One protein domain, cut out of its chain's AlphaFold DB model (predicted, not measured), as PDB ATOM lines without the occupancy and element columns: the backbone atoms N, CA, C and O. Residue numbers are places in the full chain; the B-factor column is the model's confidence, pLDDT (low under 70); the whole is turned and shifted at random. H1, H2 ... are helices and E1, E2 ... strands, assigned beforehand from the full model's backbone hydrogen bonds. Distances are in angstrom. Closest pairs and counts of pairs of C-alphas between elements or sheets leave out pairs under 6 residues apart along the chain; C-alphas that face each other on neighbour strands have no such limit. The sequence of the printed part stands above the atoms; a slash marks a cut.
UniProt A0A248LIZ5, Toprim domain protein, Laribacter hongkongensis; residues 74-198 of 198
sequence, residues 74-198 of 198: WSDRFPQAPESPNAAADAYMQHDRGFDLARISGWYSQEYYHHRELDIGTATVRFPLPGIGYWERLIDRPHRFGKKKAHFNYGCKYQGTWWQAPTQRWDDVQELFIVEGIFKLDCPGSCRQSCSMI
ATOM      1  N   TRP A  74      52.456  16.234  35.394       80.12
ATOM      2  CA  TRP A  74      51.216  17.003  35.449       80.12
ATOM      3  C   TRP A  74      50.600  16.960  36.840       80.12
ATOM      4  O   TRP A  74      50.307  18.028  37.361       80.12
ATOM      5  N   SER A  75      50.510  15.789  37.479       79.94
ATOM      6  CA  SER A  75      49.914  15.683  38.825       79.94
ATOM      7  C   SER A  75      50.663  16.475  39.897       79.94
ATOM      8  O   SER A  75      50.031  17.039  40.781       79.94
ATOM      9  N   ASP A  76      51.994  16.576  39.794       80.62
ATOM     10  CA  ASP A  76      52.807  17.361  40.738       80.62
ATOM     11  C   ASP A  76      52.529  18.872  40.613       80.62
ATOM     12  O   ASP A  76      52.625  19.612  41.589       80.62
ATOM     13  N   ARG A  77      52.208  19.346  39.401       77.56
ATOM     14  CA  ARG A  77      51.981  20.773  39.100       77.56
ATOM     15  C   ARG A  77      50.517  21.179  39.227       77.56
ATOM     16  O   ARG A  77      50.223  22.324  39.553       77.56
ATOM     17  N   PHE A  78      49.621  20.244  38.946       82.44
ATOM     18  CA  PHE A  78      48.178  20.430  38.916       82.44
ATOM     19  C   PHE A  78      47.532  19.355  39.801       82.44
ATOM     20  O   PHE A  78      46.974  18.381  39.284       82.44
ATOM     21  N   PRO A  79      47.660  19.481  41.135       85.06
ATOM     22  CA  PRO A  79      47.079  18.520  42.061       85.06
ATOM     23  C   PRO A  79      45.553  18.527  41.952       85.06
ATOM     24  O   PRO A  79      44.936  19.570  41.726       85.06
ATOM     25  N   GLN A  80      44.934  17.358  42.129       86.88
ATOM     26  CA  GLN A  80      43.476  17.262  42.176       86.88
ATOM     27  C   GLN A  80      42.947  17.999  43.407       86.88
ATOM     28  O   GLN A  80      43.456  17.824  44.515       86.88
ATOM     29  N   ALA A  81      41.891  18.774  43.202       85.75
ATOM     30  CA  ALA A  81      41.119  19.410  44.259       85.75
ATOM     31  C   ALA A  81      39.628  19.106  44.038       85.75
ATOM     32  O   ALA A  81      39.244  18.819  42.902       85.75
ATOM     33  N   PRO A  82      38.773  19.143  45.075       86.62
ATOM     34  CA  PRO A  82      37.337  18.900  44.921       86.62
ATOM     35  C   PRO A  82      36.675  19.771  43.839       86.62
ATOM     36  O   PRO A  82      35.816  19.299  43.100       86.62
ATOM     37  N   GLU A  83      37.108  21.024  43.719       87.75
ATOM     38  CA  GLU A  83      36.666  21.997  42.718       87.75
ATOM     39  C   GLU A  83      37.247  21.757  41.313       87.75
ATOM     40  O   GLU A  83      36.676  22.208  40.323       87.75
ATOM     41  N   SER A  84      38.362  21.032  41.215       87.69
ATOM     42  CA  SER A  84      39.057  20.710  39.967       87.69
ATOM     43  C   SER A  84      39.537  19.252  39.987       87.69
ATOM     44  O   SER A  84      40.742  18.982  40.099       87.69
ATOM     45  N   PRO A  85      38.607  18.280  39.895       90.94
ATOM     46  CA  PRO A  85      38.944  16.863  40.000       90.94
ATOM     47  C   PRO A  85      39.798  16.381  38.822       90.94
ATOM     48  O   PRO A  85      40.504  15.390  38.959       90.94
ATOM     49  N   ASN A  86      39.785  17.094  37.692       92.44
ATOM     50  CA  ASN A  86      40.533  16.749  36.485       92.44
ATOM     51  C   ASN A  86      41.787  17.613  36.259       92.44
ATOM     52  O   ASN A  86      42.302  17.639  35.150       92.44
ATOM     53  N   ALA A  87      42.305  18.313  37.275       90.75
ATOM     54  CA  ALA A  87      43.334  19.348  37.102       90.75
ATOM     55  C   ALA A  87      44.559  18.935  36.249       90.75
ATOM     56  O   ALA A  87      44.988  19.687  35.371       90.75
ATOM     57  N   ALA A  88      45.118  17.741  36.463       90.88
ATOM     58  CA  ALA A  88      46.264  17.251  35.696       90.88
ATOM     59  C   ALA A  88      45.872  16.801  34.281       90.88
ATOM     60  O   ALA A  88      46.620  17.038  33.330       90.88
ATOM     61  N   ALA A  89      44.702  16.177  34.134       92.25
ATOM     62  CA  ALA A  89      44.138  15.801  32.843       92.25
ATOM     63  C   ALA A  89      43.829  17.037  31.983       92.25
ATOM     64  O   ALA A  89      44.232  17.083  30.822       92.25
ATOM     65  N   ASP A  90      43.207  18.059  32.564       91.38
ATOM     66  CA  ASP A  90      42.891  19.332  31.920       91.38
ATOM     67  C   ASP A  90      44.176  20.027  31.452       91.38
ATOM     68  O   ASP A  90      44.305  20.397  30.283       91.38
ATOM     69  N   ALA A  91      45.186  20.116  32.324       88.25
ATOM     70  CA  ALA A  91      46.482  20.685  31.971       88.25
ATOM     71  C   ALA A  91      47.180  19.901  30.847       88.25
ATOM     72  O   ALA A  91      47.757  20.500  29.939       88.25
ATOM     73  N   TYR A  92      47.101  18.567  30.863       89.19
ATOM     74  CA  TYR A  92      47.621  17.728  29.785       89.19
ATOM     75  C   TYR A  92      46.904  17.999  28.454       89.19
ATOM     76  O   TYR A  92      47.550  18.215  27.424       89.19
ATOM     77  N   MET A  93      45.571  18.017  28.469       89.81
ATOM     78  CA  MET A  93      44.747  18.221  27.278       89.81
ATOM     79  C   MET A  93      44.940  19.619  26.686       89.81
ATOM     80  O   MET A  93      45.067  19.763  25.471       89.81
ATOM     81  N   GLN A  94      45.042  20.640  27.530       87.06
ATOM     82  CA  GLN A  94      45.243  22.009  27.079       87.06
ATOM     83  C   GLN A  94      46.676  22.256  26.597       87.06
ATOM     84  O   GLN A  94      46.882  22.851  25.542       87.06
ATOM     85  N   HIS A  95      47.685  21.818  27.354       81.00
ATOM     86  CA  HIS A  95      49.065  22.267  27.142       81.00
ATOM     87  C   HIS A  95      49.934  21.290  26.351       81.00
ATOM     88  O   HIS A  95      50.811  21.737  25.614       81.00
ATOM     89  N   ASP A  96      49.722  19.977  26.479       82.31
ATOM     90  CA  ASP A  96      50.447  18.985  25.664       82.31
ATOM     91  C   ASP A  96      49.725  18.716  24.342       82.31
ATOM     92  O   ASP A  96      50.366  18.453  23.323       82.31
ATOM     93  N   ARG A  97      48.388  18.773  24.356       84.62
ATOM     94  CA  ARG A  97      47.553  18.419  23.201       84.62
ATOM     95  C   ARG A  97      46.915  19.598  22.478       84.62
ATOM     96  O   ARG A  97      46.546  19.422  21.324       84.62
ATOM     97  N   GLY A  98      46.848  20.773  23.101       83.06
ATOM     98  CA  GLY A  98      46.345  21.988  22.459       83.06
ATOM     99  C   GLY A  98      44.823  22.073  22.353       83.06
ATOM    100  O   GLY A  98      44.330  22.885  21.578       83.06
ATOM    101  N   PHE A  99      44.075  21.262  23.106       85.38
ATOM    102  CA  PHE A  99      42.616  21.310  23.073       85.38
ATOM    103  C   PHE A  99      42.054  22.524  23.820       85.38
ATOM    104  O   PHE A  99      42.546  22.921  24.878       85.38
ATOM    105  N   ASP A 100      40.936  23.044  23.313       86.62
ATOM    106  CA  ASP A 100      40.078  23.967  24.052       86.62
ATOM    107  C   ASP A 100      39.209  23.196  25.059       86.62
ATOM    108  O   ASP A 100      38.278  22.479  24.677       86.62
ATOM    109  N   LEU A 101      39.510  23.359  26.353       87.38
ATOM    110  CA  LEU A 101      38.825  22.681  27.459       87.38
ATOM    111  C   LEU A 101      37.313  22.929  27.476       87.38
ATOM    112  O   LEU A 101      36.565  22.038  27.875       87.38
ATOM    113  N   ALA A 102      36.846  24.089  27.004       87.81
ATOM    114  CA  ALA A 102      35.417  24.382  26.952       87.81
ATOM    115  C   ALA A 102      34.676  23.455  25.976       87.81
ATOM    116  O   ALA A 102      33.528  23.085  26.222       87.81
ATOM    117  N   ARG A 103      35.336  23.031  24.888       85.94
ATOM    118  CA  ARG A 103      34.754  22.150  23.861       85.94
ATOM    119  C   ARG A 103      34.749  20.681  24.272       85.94
ATOM    120  O   ARG A 103      33.856  19.946  23.861       85.94
ATOM    121  N   ILE A 104      35.742  20.265  25.056       87.62
ATOM    122  CA  ILE A 104      35.961  18.860  25.444       87.62
ATOM    123  C   ILE A 104      35.543  18.554  26.888       87.62
ATOM    124  O   ILE A 104      35.806  17.462  27.398       87.62
ATOM    125  N   SER A 105      34.912  19.518  27.559       87.62
ATOM    126  CA  SER A 105      34.433  19.357  28.928       87.62
ATOM    127  C   SER A 105      33.449  18.186  29.025       87.62
ATOM    128  O   SER A 105      32.541  18.038  28.205       87.62
ATOM    129  N   GLY A 106      33.662  17.314  30.012       89.94
ATOM    130  CA  GLY A 106      32.847  16.116  30.233       89.94
ATOM    131  C   GLY A 106      33.132  14.939  29.292       89.94
ATOM    132  O   GLY A 106      32.492  13.900  29.426       89.94
ATOM    133  N   TRP A 107      34.084  15.049  28.355       92.44
ATOM    134  CA  TRP A 107      34.442  13.927  27.472       92.44
ATOM    135  C   TRP A 107      35.336  12.885  28.152       92.44
ATOM    136  O   TRP A 107      35.416  11.751  27.680       92.44
ATOM    137  N   TYR A 108      36.019  13.267  29.230       94.12
ATOM    138  CA  TYR A 108      36.989  12.440  29.939       94.12
ATOM    139  C   TYR A 108      36.949  12.681  31.452       94.12
ATOM    140  O   TYR A 108      36.418  13.688  31.924       94.12
ATOM    141  N   SER A 109      37.558  11.761  32.200       95.00
ATOM    142  CA  SER A 109      37.893  11.919  33.619       95.00
ATOM    143  C   SER A 109      39.397  11.767  33.855       95.00
ATOM    144  O   SER A 109      40.107  11.139  33.059       95.00
ATOM    145  N   GLN A 110      39.891  12.358  34.944       95.25
ATOM    146  CA  GLN A 110      41.216  12.067  35.476       95.25
ATOM    147  C   GLN A 110      41.154  10.863  36.409       95.25
ATOM    148  O   GLN A 110      40.406  10.852  37.384       95.25
ATOM    149  N   GLU A 111      41.985   9.868  36.134       94.88
ATOM    150  CA  GLU A 111      42.011   8.611  36.877       94.88
ATOM    151  C   GLU A 111      43.448   8.247  37.256       94.88
ATOM    152  O   GLU A 111      44.397   8.969  36.939       94.88
ATOM    153  N   TYR A 112      43.621   7.127  37.955       92.38
ATOM    154  CA  TYR A 112      44.933   6.627  38.349       92.38
ATOM    155  C   TYR A 112      45.169   5.219  37.811       92.38
ATOM    156  O   TYR A 112      44.338   4.324  37.979       92.38
ATOM    157  N   TYR A 113      46.332   5.022  37.197       91.44
ATOM    158  CA  TYR A 113      46.795   3.728  36.714       91.44
ATOM    159  C   TYR A 113      47.996   3.255  37.531       91.44
ATOM    160  O   TYR A 113      48.944   4.012  37.743       91.44
ATOM    161  N   HIS A 114      47.984   1.983  37.938       90.56
ATOM    162  CA  HIS A 114      49.096   1.320  38.626       90.56
ATOM    163  C   HIS A 114      49.575   0.104  37.829       90.56
ATOM    164  O   HIS A 114      48.794  -0.784  37.480       90.56
ATOM    165  N   HIS A 115      50.876   0.066  37.542       87.50
ATOM    166  CA  HIS A 115      51.533  -1.040  36.857       87.50
ATOM    167  C   HIS A 115      52.168  -1.984  37.875       87.50
ATOM    168  O   HIS A 115      53.254  -1.716  38.389       87.50
ATOM    169  N   ARG A 116      51.522  -3.128  38.115       86.75
ATOM    170  CA  ARG A 116      51.903  -4.081  39.172       86.75
ATOM    171  C   ARG A 116      53.340  -4.598  39.076       86.75
ATOM    172  O   ARG A 116      53.998  -4.717  40.095       86.75
ATOM    173  N   GLU A 117      53.832  -4.889  37.873       85.94
ATOM    174  CA  GLU A 117      55.178  -5.472  37.699       85.94
ATOM    175  C   GLU A 117      56.309  -4.468  37.950       85.94
ATOM    176  O   GLU A 117      57.404  -4.854  38.339       85.94
ATOM    177  N   LEU A 118      56.048  -3.185  37.693       84.25
ATOM    178  CA  LEU A 118      57.035  -2.114  37.846       84.25
ATOM    179  C   LEU A 118      56.858  -1.376  39.178       84.25
ATOM    180  O   LEU A 118      57.665  -0.511  39.493       84.25
ATOM    181  N   ASP A 119      55.783  -1.688  39.906       87.56
ATOM    182  CA  ASP A 119      55.313  -1.016  41.115       87.56
ATOM    183  C   ASP A 119      55.325   0.521  41.027       87.56
ATOM    184  O   ASP A 119      55.792   1.242  41.904       87.56
ATOM    185  N   ILE A 120      54.812   1.040  39.913       86.75
ATOM    186  CA  ILE A 120      54.692   2.480  39.665       86.75
ATOM    187  C   ILE A 120      53.278   2.826  39.235       86.75
ATOM    188  O   ILE A 120      52.606   2.042  38.562       86.75
ATOM    189  N   GLY A 121      52.848   4.046  39.552       87.88
ATOM    190  CA  GLY A 121      51.615   4.600  39.018       87.88
ATOM    191  C   GLY A 121      51.769   5.974  38.381       87.88
ATOM    192  O   GLY A 121      52.858   6.567  38.335       87.88
ATOM    193  N   THR A 122      50.673   6.414  37.781       90.62
ATOM    194  CA  THR A 122      50.575   7.633  36.978       90.62
ATOM    195  C   THR A 122      49.118   8.069  36.899       90.62
ATOM    196  O   THR A 122      48.220   7.221  36.873       90.62
ATOM    197  N   ALA A 123      48.880   9.378  36.841       92.75
ATOM    198  CA  ALA A 123      47.568   9.867  36.457       92.75
ATOM    199  C   ALA A 123      47.282   9.521  34.992       92.75
ATOM    200  O   ALA A 123      48.192   9.377  34.160       92.75
ATOM    201  N   THR A 124      46.001   9.402  34.672       94.31
ATOM    202  CA  THR A 124      45.526   9.134  33.321       94.31
ATOM    203  C   THR A 124      44.420  10.092  32.916       94.31
ATOM    204  O   THR A 124      43.705  10.638  33.753       94.31
ATOM    205  N   VAL A 125      44.286  10.285  31.605       94.94
ATOM    206  CA  VAL A 125      43.076  10.843  30.988       94.94
ATOM    207  C   VAL A 125      42.286   9.660  30.449       94.94
ATOM    208  O   VAL A 125      42.783   8.951  29.566       94.94
ATOM    209  N   ARG A 126      41.080   9.436  30.971       95.38
ATOM    210  CA  ARG A 126      40.217   8.309  30.605       95.38
ATOM    211  C   ARG A 126      39.004   8.787  29.819       95.38
ATOM    212  O   ARG A 126      38.226   9.600  30.303       95.38
ATOM    213  N   PHE A 127      38.818   8.219  28.635       94.25
ATOM    214  CA  PHE A 127      37.640   8.404  27.799       94.25
ATOM    215  C   PHE A 127      36.728   7.177  27.924       94.25
ATOM    216  O   PHE A 127      37.173   6.055  27.646       94.25
ATOM    217  N   PRO A 128      35.460   7.347  28.331       92.88
ATOM    218  CA  PRO A 128      34.516   6.244  28.369       92.88
ATOM    219  C   PRO A 128      34.172   5.782  26.947       92.88
ATOM    220  O   PRO A 128      34.004   6.591  26.032       92.88
ATOM    221  N   LEU A 129      34.029   4.468  26.787       90.75
ATOM    222  CA  LEU A 129      33.512   3.798  25.595       90.75
ATOM    223  C   LEU A 129      32.186   3.121  25.989       90.75
ATOM    224  O   LEU A 129      32.202   1.973  26.451       90.75
ATOM    225  N   PRO A 130      31.037   3.819  25.893       86.00
ATOM    226  CA  PRO A 130      29.758   3.303  26.378       86.00
ATOM    227  C   PRO A 130      29.440   1.908  25.827       86.00
ATOM    228  O   PRO A 130      29.500   1.679  24.623       86.00
ATOM    229  N   GLY A 131      29.125   0.966  26.718       84.50
ATOM    230  CA  GLY A 131      28.816  -0.425  26.361       84.50
ATOM    231  C   GLY A 131      30.026  -1.326  26.077       84.50
ATOM    232  O   GLY A 131      29.839  -2.524  25.890       84.50
ATOM    233  N   ILE A 132      31.252  -0.788  26.080       88.94
ATOM    234  CA  ILE A 132      32.476  -1.542  25.752       88.94
ATOM    235  C   ILE A 132      33.506  -1.470  26.886       88.94
ATOM    236  O   ILE A 132      34.130  -2.474  27.229       88.94
ATOM    237  N   GLY A 133      33.678  -0.292  27.489       91.31
ATOM    238  CA  GLY A 133      34.660  -0.064  28.541       91.31
ATOM    239  C   GLY A 133      35.193   1.362  28.522       91.31
ATOM    240  O   GLY A 133      34.423   2.319  28.542       91.31
ATOM    241  N   TYR A 134      36.512   1.515  28.499       92.81
ATOM    242  CA  TYR A 134      37.179   2.805  28.390       92.81
ATOM    243  C   TYR A 134      38.528   2.682  27.688       92.81
ATOM    244  O   TYR A 134      39.166   1.624  27.665       92.81
ATOM    245  N   TRP A 135      38.975   3.807  27.150       93.00
ATOM    246  CA  TRP A 135      40.342   4.013  26.705       93.00
ATOM    247  C   TRP A 135      41.009   5.023  27.626       93.00
ATOM    248  O   TRP A 135      40.406   6.039  27.959       93.00
ATOM    249  N   GLU A 136      42.250   4.780  28.034       93.69
ATOM    250  CA  GLU A 136      42.984   5.744  28.848       93.69
ATOM    251  C   GLU A 136      44.418   5.975  28.376       93.69
ATOM    252  O   GLU A 136      45.118   5.082  27.882       93.69
ATOM    253  N   ARG A 137      44.858   7.220  28.551       92.81
ATOM    254  CA  ARG A 137      46.209   7.685  28.260       92.81
ATOM    255  C   ARG A 137      46.955   7.934  29.559       92.81
ATOM    256  O   ARG A 137      46.477   8.695  30.390       92.81
ATOM    257  N   LEU A 138      48.159   7.380  29.682       92.75
ATOM    258  CA  LEU A 138      49.070   7.715  30.776       92.75
ATOM    259  C   LEU A 138      49.639   9.117  30.535       92.75
ATOM    260  O   LEU A 138      50.224   9.357  29.468       92.75
ATOM    261  N   ILE A 139      49.468  10.027  31.493       89.62
ATOM    262  CA  ILE A 139      49.882  11.429  31.331       89.62
ATOM    263  C   ILE A 139      51.164  11.760  32.090       89.62
ATOM    264  O   ILE A 139      51.978  12.525  31.566       89.62
ATOM    265  N   ASP A 140      51.428  11.113  33.233       85.50
ATOM    266  CA  ASP A 140      52.633  11.401  34.015       85.50
ATOM    267  C   ASP A 140      53.799  10.466  33.724       85.50
ATOM    268  O   ASP A 140      53.746   9.255  33.980       85.50
ATOM    269  N   ARG A 141      54.895  11.058  33.244       81.94
ATOM    270  CA  ARG A 141      56.160  10.402  32.892       81.94
ATOM    271  C   ARG A 141      55.905   9.071  32.164       81.94
ATOM    272  O   ARG A 141      56.407   8.030  32.603       81.94
ATOM    273  N   PRO A 142      55.137   9.071  31.052       82.31
ATOM    274  CA  PRO A 142      54.652   7.840  30.425       82.31
ATOM    275  C   PRO A 142      55.779   6.975  29.842       82.31
ATOM    276  O   PRO A 142      55.577   5.799  29.559       82.31
ATOM    277  N   HIS A 143      56.985   7.529  29.671       80.56
ATOM    278  CA  HIS A 143      58.172   6.789  29.240       80.56
ATOM    279  C   HIS A 143      58.579   5.671  30.218       80.56
ATOM    280  O   HIS A 143      59.153   4.679  29.777       80.56
ATOM    281  N   ARG A 144      58.231   5.782  31.511       84.06
ATOM    282  CA  ARG A 144      58.495   4.743  32.526       84.06
ATOM    283  C   ARG A 144      57.710   3.447  32.288       84.06
ATOM    284  O   ARG A 144      58.108   2.403  32.780       84.06
ATOM    285  N   PHE A 145      56.636   3.506  31.500       83.12
ATOM    286  CA  PHE A 145      55.775   2.366  31.159       83.12
ATOM    287  C   PHE A 145      56.155   1.732  29.803       83.12
ATOM    288  O   PHE A 145      55.378   1.003  29.178       83.12
ATOM    289  N   GLY A 146      57.359   2.030  29.303       82.50
ATOM    290  CA  GLY A 146      57.877   1.499  28.046       82.50
ATOM    291  C   GLY A 146      57.049   1.936  26.833       82.50
ATOM    292  O   GLY A 146      56.776   3.122  26.625       82.50
ATOM    293  N   LYS A 147      56.666   0.969  25.989       78.31
ATOM    294  CA  LYS A 147      55.869   1.228  24.774       78.31
ATOM    295  C   LYS A 147      54.378   1.452  25.068       78.31
ATOM    296  O   LYS A 147      53.683   2.032  24.235       78.31
ATOM    297  N   LYS A 148      53.877   1.033  26.235       78.38
ATOM    298  CA  LYS A 148      52.457   1.128  26.596       78.38
ATOM    299  C   LYS A 148      52.153   2.486  27.225       78.38
ATOM    300  O   LYS A 148      52.163   2.643  28.437       78.38
ATOM    301  N   LYS A 149      51.887   3.483  26.378       83.88
ATOM    302  CA  LYS A 149      51.529   4.850  26.815       83.88
ATOM    303  C   LYS A 149      50.023   5.117  26.819       83.88
ATOM    304  O   LYS A 149      49.593   6.142  27.333       83.88
ATOM    305  N   ALA A 150      49.239   4.226  26.222       88.56
ATOM    306  CA  ALA A 150      47.781   4.226  26.223       88.56
ATOM    307  C   ALA A 150      47.292   2.781  26.179       88.56
ATOM    308  O   ALA A 150      48.002   1.921  25.644       88.56
ATOM    309  N   HIS A 151      46.107   2.518  26.716       88.44
ATOM    310  CA  HIS A 151      45.499   1.197  26.634       88.44
ATOM    311  C   HIS A 151      43.982   1.246  26.809       88.44
ATOM    312  O   HIS A 151      43.425   2.203  27.343       88.44
ATOM    313  N   PHE A 152      43.334   0.178  26.351       90.12
ATOM    314  CA  PHE A 152      41.954  -0.134  26.691       90.12
ATOM    315  C   PHE A 152      41.915  -0.961  27.969       90.12
ATOM    316  O   PHE A 152      42.842  -1.731  28.244       90.12
ATOM    317  N   ASN A 153      40.828  -0.840  28.722       91.06
ATOM    318  CA  ASN A 153      40.608  -1.702  29.874       91.06
ATOM    319  C   ASN A 153      40.588  -3.187  29.478       91.06
ATOM    320  O   ASN A 153      40.231  -3.563  28.357       91.06
ATOM    321  N   TYR A 154      40.947  -4.052  30.426       86.06
ATOM    322  CA  TYR A 154      40.915  -5.495  30.212       86.06
ATOM    323  C   TYR A 154      39.503  -5.966  29.826       86.06
ATOM    324  O   TYR A 154      38.519  -5.563  30.444       86.06
ATOM    325  N   GLY A 155      39.414  -6.819  28.801       83.38
ATOM    326  CA  GLY A 155      38.144  -7.353  28.291       83.38
ATOM    327  C   GLY A 155      37.391  -6.442  27.313       83.38
ATOM    328  O   GLY A 155      36.343  -6.846  26.813       83.38
ATOM    329  N   CYS A 156      37.919  -5.254  27.000       86.44
ATOM    330  CA  CYS A 156      37.336  -4.337  26.020       86.44
ATOM    331  C   CYS A 156      37.351  -4.945  24.604       86.44
ATOM    332  O   CYS A 156      38.414  -5.216  24.043       86.44
ATOM    333  N   LYS A 157      36.166  -5.152  24.015       85.56
ATOM    334  CA  LYS A 157      35.993  -5.626  22.631       85.56
ATOM    335  C   LYS A 157      35.693  -4.449  21.706       85.56
ATOM    336  O   LYS A 157      34.539  -4.171  21.408       85.56
ATOM    337  N   TYR A 158      36.738  -3.758  21.269       83.31
ATOM    338  CA  TYR A 158      36.618  -2.539  20.463       83.31
ATOM    339  C   TYR A 158      36.629  -2.766  18.940       83.31
ATOM    340  O   TYR A 158      36.452  -1.833  18.165       83.31
ATOM    341  N   GLN A 159      36.850  -3.996  18.471       84.88
ATOM    342  CA  GLN A 159      36.884  -4.267  17.032       84.88
ATOM    343  C   GLN A 159      35.534  -3.951  16.377       84.88
ATOM    344  O   GLN A 159      34.495  -4.435  16.823       84.88
ATOM    345  N   GLY A 160      35.568  -3.167  15.297       84.75
ATOM    346  CA  GLY A 160      34.374  -2.744  14.565       84.75
ATOM    347  C   GLY A 160      33.623  -1.574  15.204       84.75
ATOM    348  O   GLY A 160      32.514  -1.273  14.769       84.75
ATOM    349  N   THR A 161      34.199  -0.917  16.215       86.12
ATOM    350  CA  THR A 161      33.584   0.236  16.881       86.12
ATOM    351  C   THR A 161      34.387   1.516  16.652       86.12
ATOM    352  O   THR A 161      35.544   1.496  16.231       86.12
ATOM    353  N   TRP A 162      33.740   2.657  16.884       86.56
ATOM    354  CA  TRP A 162      34.363   3.977  16.850       86.56
ATOM    355  C   TRP A 162      33.992   4.747  18.113       86.56
ATOM    356  O   TRP A 162      32.979   4.475  18.762       86.56
ATOM    357  N   TRP A 163      34.823   5.720  18.461       88.38
ATOM    358  CA  TRP A 163      34.545   6.663  19.526       88.38
ATOM    359  C   TRP A 163      34.051   7.974  18.932       88.38
ATOM    360  O   TRP A 163      34.582   8.467  17.935       88.38
ATOM    361  N   GLN A 164      33.058   8.557  19.590       87.81
ATOM    362  CA  GLN A 164      32.540   9.882  19.287       87.81
ATOM    363  C   GLN A 164      32.428  10.682  20.581       87.81
ATOM    364  O   GLN A 164      32.228  10.110  21.657       87.81
ATOM    365  N   ALA A 165      32.491  12.005  20.467       86.25
ATOM    366  CA  ALA A 165      32.237  12.876  21.599       86.25
ATOM    367  C   ALA A 165      30.821  12.641  22.172       86.25
ATOM    368  O   ALA A 165      29.869  12.521  21.399       86.25
ATOM    369  N   PRO A 166      30.634  12.639  23.506       86.25
ATOM    370  CA  PRO A 166      29.310  12.525  24.127       86.25
ATOM    371  C   PRO A 166      28.324  13.613  23.684       86.25
ATOM    372  O   PRO A 166      27.115  13.402  23.689       86.25
ATOM    373  N   THR A 167      28.844  14.777  23.295       84.69
ATOM    374  CA  THR A 167      28.072  15.923  22.806       84.69
ATOM    375  C   THR A 167      27.828  15.886  21.292       84.69
ATOM    376  O   THR A 167      27.140  16.764  20.773       84.69
ATOM    377  N   GLN A 168      28.369  14.894  20.572       83.88
ATOM    378  CA  GLN A 168      28.220  14.774  19.123       83.88
ATOM    379  C   GLN A 168      26.766  14.463  18.751       83.88
ATOM    380  O   GLN A 168      26.162  13.513  19.256       83.88
ATOM    381  N   ARG A 169      26.216  15.251  17.825       82.38
ATOM    382  CA  ARG A 169      24.904  15.018  17.206       82.38
ATOM    383  C   ARG A 169      25.088  14.712  15.726       82.38
ATOM    384  O   ARG A 169      26.035  15.206  15.126       82.38
ATOM    385  N   TRP A 170      24.183  13.922  15.159       80.88
ATOM    386  CA  TRP A 170      24.246  13.452  13.769       80.88
ATOM    387  C   TRP A 170      23.085  13.982  12.923       80.88
ATOM    388  O   TRP A 170      22.713  13.380  11.920       80.88
ATOM    389  N   ASP A 171      22.484  15.093  13.338       83.81
ATOM    390  CA  ASP A 171      21.439  15.739  12.555       83.81
ATOM    391  C   ASP A 171      22.106  16.542  11.419       83.81
ATOM    392  O   ASP A 171      23.092  17.246  11.653       83.81
ATOM    393  N   ASP A 172      21.599  16.406  10.191       80.06
ATOM    394  CA  ASP A 172      22.009  17.176   9.001       80.06
ATOM    395  C   ASP A 172      23.496  17.074   8.596       80.06
ATOM    396  O   ASP A 172      24.138  18.042   8.176       80.06
ATOM    397  N   VAL A 173      24.056  15.868   8.693       82.25
ATOM    398  CA  VAL A 173      25.468  15.581   8.388       82.25
ATOM    399  C   VAL A 173      25.656  15.336   6.902       82.25
ATOM    400  O   VAL A 173      25.118  14.381   6.350       82.25
ATOM    401  N   GLN A 174      26.452  16.186   6.260       84.50
ATOM    402  CA  GLN A 174      26.791  16.045   4.839       84.50
ATOM    403  C   GLN A 174      28.112  15.300   4.626       84.50
ATOM    404  O   GLN A 174      28.287  14.638   3.607       84.50
ATOM    405  N   GLU A 175      29.032  15.393   5.586       84.50
ATOM    406  CA  GLU A 175      30.364  14.804   5.496       84.50
ATOM    407  C   GLU A 175      30.825  14.318   6.874       84.50
ATOM    408  O   GLU A 175      30.600  14.988   7.886       84.50
ATOM    409  N   LEU A 176      31.459  13.143   6.899       82.56
ATOM    410  CA  LEU A 176      31.972  12.493   8.100       82.56
ATOM    411  C   LEU A 176      33.470  12.237   7.952       82.56
ATOM    412  O   LEU A 176      33.897  11.517   7.050       82.56
ATOM    413  N   PHE A 177      34.251  12.748   8.901       82.00
ATOM    414  CA  PHE A 177      35.681  12.471   8.987       82.00
ATOM    415  C   PHE A 177      35.955  11.447  10.080       82.00
ATOM    416  O   PHE A 177      35.591  11.646  11.241       82.00
ATOM    417  N   ILE A 178      36.635  10.365   9.704       82.62
ATOM    418  CA  ILE A 178      37.087   9.329  10.631       82.62
ATOM    419  C   ILE A 178      38.601   9.445  10.781       82.62
ATOM    420  O   ILE A 178      39.343   9.339   9.804       82.62
ATOM    421  N   VAL A 179      39.059   9.664  12.010       83.38
ATOM    422  CA  VAL A 179      40.479   9.794  12.352       83.38
ATOM    423  C   VAL A 179      40.991   8.566  13.098       83.38
ATOM    424  O   VAL A 179      40.226   7.796  13.661       83.38
ATOM    425  N   GLU A 180      42.308   8.386  13.118       82.25
ATOM    426  CA  GLU A 180      42.978   7.219  13.717       82.25
ATOM    427  C   GLU A 180      42.912   7.175  15.255       82.25
ATOM    428  O   GLU A 180      43.125   6.127  15.851       82.25
ATOM    429  N   GLY A 181      42.682   8.305  15.925       81.62
ATOM    430  CA  GLY A 181      42.721   8.340  17.385       81.62
ATOM    431  C   GLY A 181      42.017   9.547  17.985       81.62
ATOM    432  O   GLY A 181      41.938  10.604  17.361       81.62
ATOM    433  N   ILE A 182      41.565   9.394  19.235       84.38
ATOM    434  CA  ILE A 182      40.745  10.380  19.960       84.38
ATOM    435  C   ILE A 182      41.438  11.753  20.007       84.38
ATOM    436  O   ILE A 182      40.808  12.791  19.856       84.38
ATOM    437  N   PHE A 183      42.769  11.788  20.113       82.12
ATOM    438  CA  PHE A 183      43.515  13.051  20.124       82.12
ATOM    439  C   PHE A 183      43.715  13.711  18.751       82.12
ATOM    440  O   PHE A 183      44.263  14.805  18.699       82.12
ATOM    441  N   LYS A 184      43.304  13.078  17.647       70.81
ATOM    442  CA  LYS A 184      43.338  13.669  16.295       70.81
ATOM    443  C   LYS A 184      42.006  14.312  15.894       70.81
ATOM    444  O   LYS A 184      41.837  14.683  14.740       70.81
ATOM    445  N   LEU A 185      41.061  14.424  16.828       61.12
ATOM    446  CA  LEU A 185      39.726  14.957  16.557       61.12
ATOM    447  C   LEU A 185      39.688  16.467  16.304       61.12
ATOM    448  O   LEU A 185      38.678  16.948  15.788       61.12
ATOM    449  N   ASP A 186      40.752  17.205  16.636       53.97
ATOM    450  CA  ASP A 186      40.787  18.645  16.392       53.97
ATOM    451  C   ASP A 186      41.014  18.919  14.899       53.97
ATOM    452  O   ASP A 186      42.074  18.642  14.332       53.97
ATOM    453  N   CYS A 187      39.962  19.399  14.243       46.56
ATOM    454  CA  CYS A 187      39.921  19.651  12.811       46.56
ATOM    455  C   CYS A 187      39.878  21.169  12.563       46.56
ATOM    456  O   CYS A 187      39.099  21.866  13.220       46.56
ATOM    457  N   PRO A 188      40.680  21.724  11.635       43.09
ATOM    458  CA  PRO A 188      40.738  23.165  11.430       43.09
ATOM    459  C   PRO A 188      39.446  23.722  10.801       43.09
ATOM    460  O   PRO A 188      39.047  23.362   9.694       43.09
ATOM    461  N   GLY A 189      38.812  24.656  11.516       43.66
ATOM    462  CA  GLY A 189      38.058  25.805  10.990       43.66
ATOM    463  C   GLY A 189      36.724  25.595  10.259       43.66
ATOM    464  O   GLY A 189      35.993  26.567  10.107       43.66
ATOM    465  N   SER A 190      36.369  24.391   9.806       39.12
ATOM    466  CA  SER A 190      35.123  24.188   9.028       39.12
ATOM    467  C   SER A 190      34.471  22.812   9.159       39.12
ATOM    468  O   SER A 190      33.321  22.635   8.756       39.12
ATOM    469  N   CYS A 191      35.168  21.843   9.747       44.66
ATOM    470  CA  CYS A 191      34.654  20.493   9.870       44.66
ATOM    471  C   CYS A 191      33.621  20.431  10.991       44.66
ATOM    472  O   CYS A 191      33.931  20.664  12.162       44.66
ATOM    473  N   ARG A 192      32.368  20.166  10.616       44.59
ATOM    474  CA  ARG A 192      31.263  20.185  11.571       44.59
ATOM    475  C   ARG A 192      31.290  18.976  12.501       44.59
ATOM    476  O   ARG A 192      30.757  19.112  13.596       44.59
ATOM    477  N   GLN A 193      31.868  17.830  12.106       52.62
ATOM    478  CA  GLN A 193      31.764  16.571  12.863       52.62
ATOM    479  C   GLN A 193      32.932  15.605  12.571       52.62
ATOM    480  O   GLN A 193      33.194  15.271  11.415       52.62
ATOM    481  N   SER A 194      33.620  15.133  13.615       51.66
ATOM    482  CA  SER A 194      34.726  14.169  13.522       51.66
ATOM    483  C   SER A 194      34.528  13.002  14.501       51.66
ATOM    484  O   SER A 194      34.106  13.187  15.641       51.66
ATOM    485  N   CYS A 195      34.834  11.785  14.045       53.41
ATOM    486  CA  CYS A 195      34.828  10.553  14.839       53.41
ATOM    487  C   CYS A 195      36.215   9.916  14.840       53.41
ATOM    488  O   CYS A 195      36.963  10.049  13.876       53.41
ATOM    489  N   SER A 196      36.555   9.185  15.897       56.47
ATOM    490  CA  SER A 196      37.811   8.437  15.979       56.47
ATOM    491  C   SER A 196      37.554   6.946  15.815       56.47
ATOM    492  O   SER A 196      36.730   6.391  16.534       56.47
ATOM    493  N   MET A 197      38.311   6.270  14.953       53.66
ATOM    494  CA  MET A 197      38.470   4.817  15.036       53.66
ATOM    495  C   MET A 197      39.102   4.439  16.382       53.66
ATOM    496  O   MET A 197      39.873   5.223  16.951       53.66
ATOM    497  N   ILE A 198      38.710   3.272  16.899       54.28
ATOM    498  CA  ILE A 198      39.201   2.687  18.151       54.28
ATOM    499  C   ILE A 198      40.190   1.560  17.846       54.28
ATOM    500  O   ILE A 198      39.871   0.711  16.983       54.28
TER     501      ILE A 198
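This is residues 74 to 198 of the 198 residues of the protein "Toprim domain protein" of Laribacter hongkongensis (UniProt A0A248LIZ5). A strongly twisted sheet of four strands, E1 to E4, has the helix H2 crossing one face, with the short helices H1 and H3 touching H2; beside this body lies a second, looser part, made of the short strand pair E5 and E6 and long loops. The loop of residues 153 to 176 leads from the sheet to the pair, and its Asp 172 is at one far end of the longest axis. The printed part has 125 residues, with four named helices and six named strands in the order H1 H2 H3 E1 E2 E3 H4 E4 E5 E6; the larger sheet is antiparallel in the order E1 E2 E3 E4, and E5 and E6 are parallel. The class is mixed, helices and strands, with under half of the residues, 55, in named elements. The whole is compact, with a radius of gyration of the C-alphas of 15.3 A, and only just elongated, spanning 49 by 32 by 24 A.

H1, residues 74 to 77, begins at C-alpha 74 at (51.216, 17.003, 35.449). H2, residues 87 to 96, is 13.5 A long, and H3 is residues 101 to 104. E1, residues 109 to 115, is 19.1 A long and begins at C-alpha 109 at (37.893, 11.919, 33.619). E2, residues 120 to 129, is the longest strand by residues, 25.5 A from first to last C-alpha, and bends by 63 degrees at residue 123. E3, residues 133 to 138, is 16.5 A long. H4 is residues 142 to 145, and E4 is residues 150 to 152. E5 is residues 177 to 179. E6, residues 194 to 197, is 10.2 A long and ends at C-alpha 197 at (38.470, 4.817, 15.036).

E1, E2 and E3 form a meander, each strand the antiparallel neighbour of the one before; E1 and E2 are a hairpin, and so are E2 and E3. Between E1 and E2, N 111 and O 124 are 3.0 A apart, within hydrogen-bond range, and between E2 and E3, N 127 and O 135 are 2.8 A apart. E4 is an edge strand beside E3, with N 136 and O 151 at 2.9 A. The sheet and H2 make two layers, a helix on one face of a sheet. H2 has a height over the sheet of 10.1 A, lies over E1 and E2, and runs across the strands, at 70 degrees to E1 on the local plane. The closest C-alphas of H2 and E2 are those of Ala 89 and Val 125, 5.4 A apart. H1 touches H2, with the C-alphas of Trp 74 and Ala 88 closest at 5.0 A. H2 and H3 only just touch, with 3 pairs of C-alphas within 8 A, the closest being those of Gln 94 and Leu 101 at 6.5 A. H3 is not on the sheet. H1 only grazes the sheet with residues 74 to 75, and H4 only grazes it with residues 142 to 145. E5 and E6 are apart from E1, E2, E3 and E4; between the two, N 195 and O 177 are 2.9 A apart. Residues 162 to 163 pair antiparallel with residues 196 to 197 of E6. In H2 every O i to N i+4 pair is within hydrogen-bond range; H1, H3 and H4 are too short for such a pair.

The two C-alphas farthest apart are those of Asp 119 and Asp 172, at 49.7 A. The printed part has no cut and ends at Ile 198, the chain's last residue. The links E4 to E5, with 24 residues, and E5 to E6, with 14, are long. The mean pLDDT of the printed part is 82.6; residues 185 to 198 are under 70, and E6 has a mean of 54.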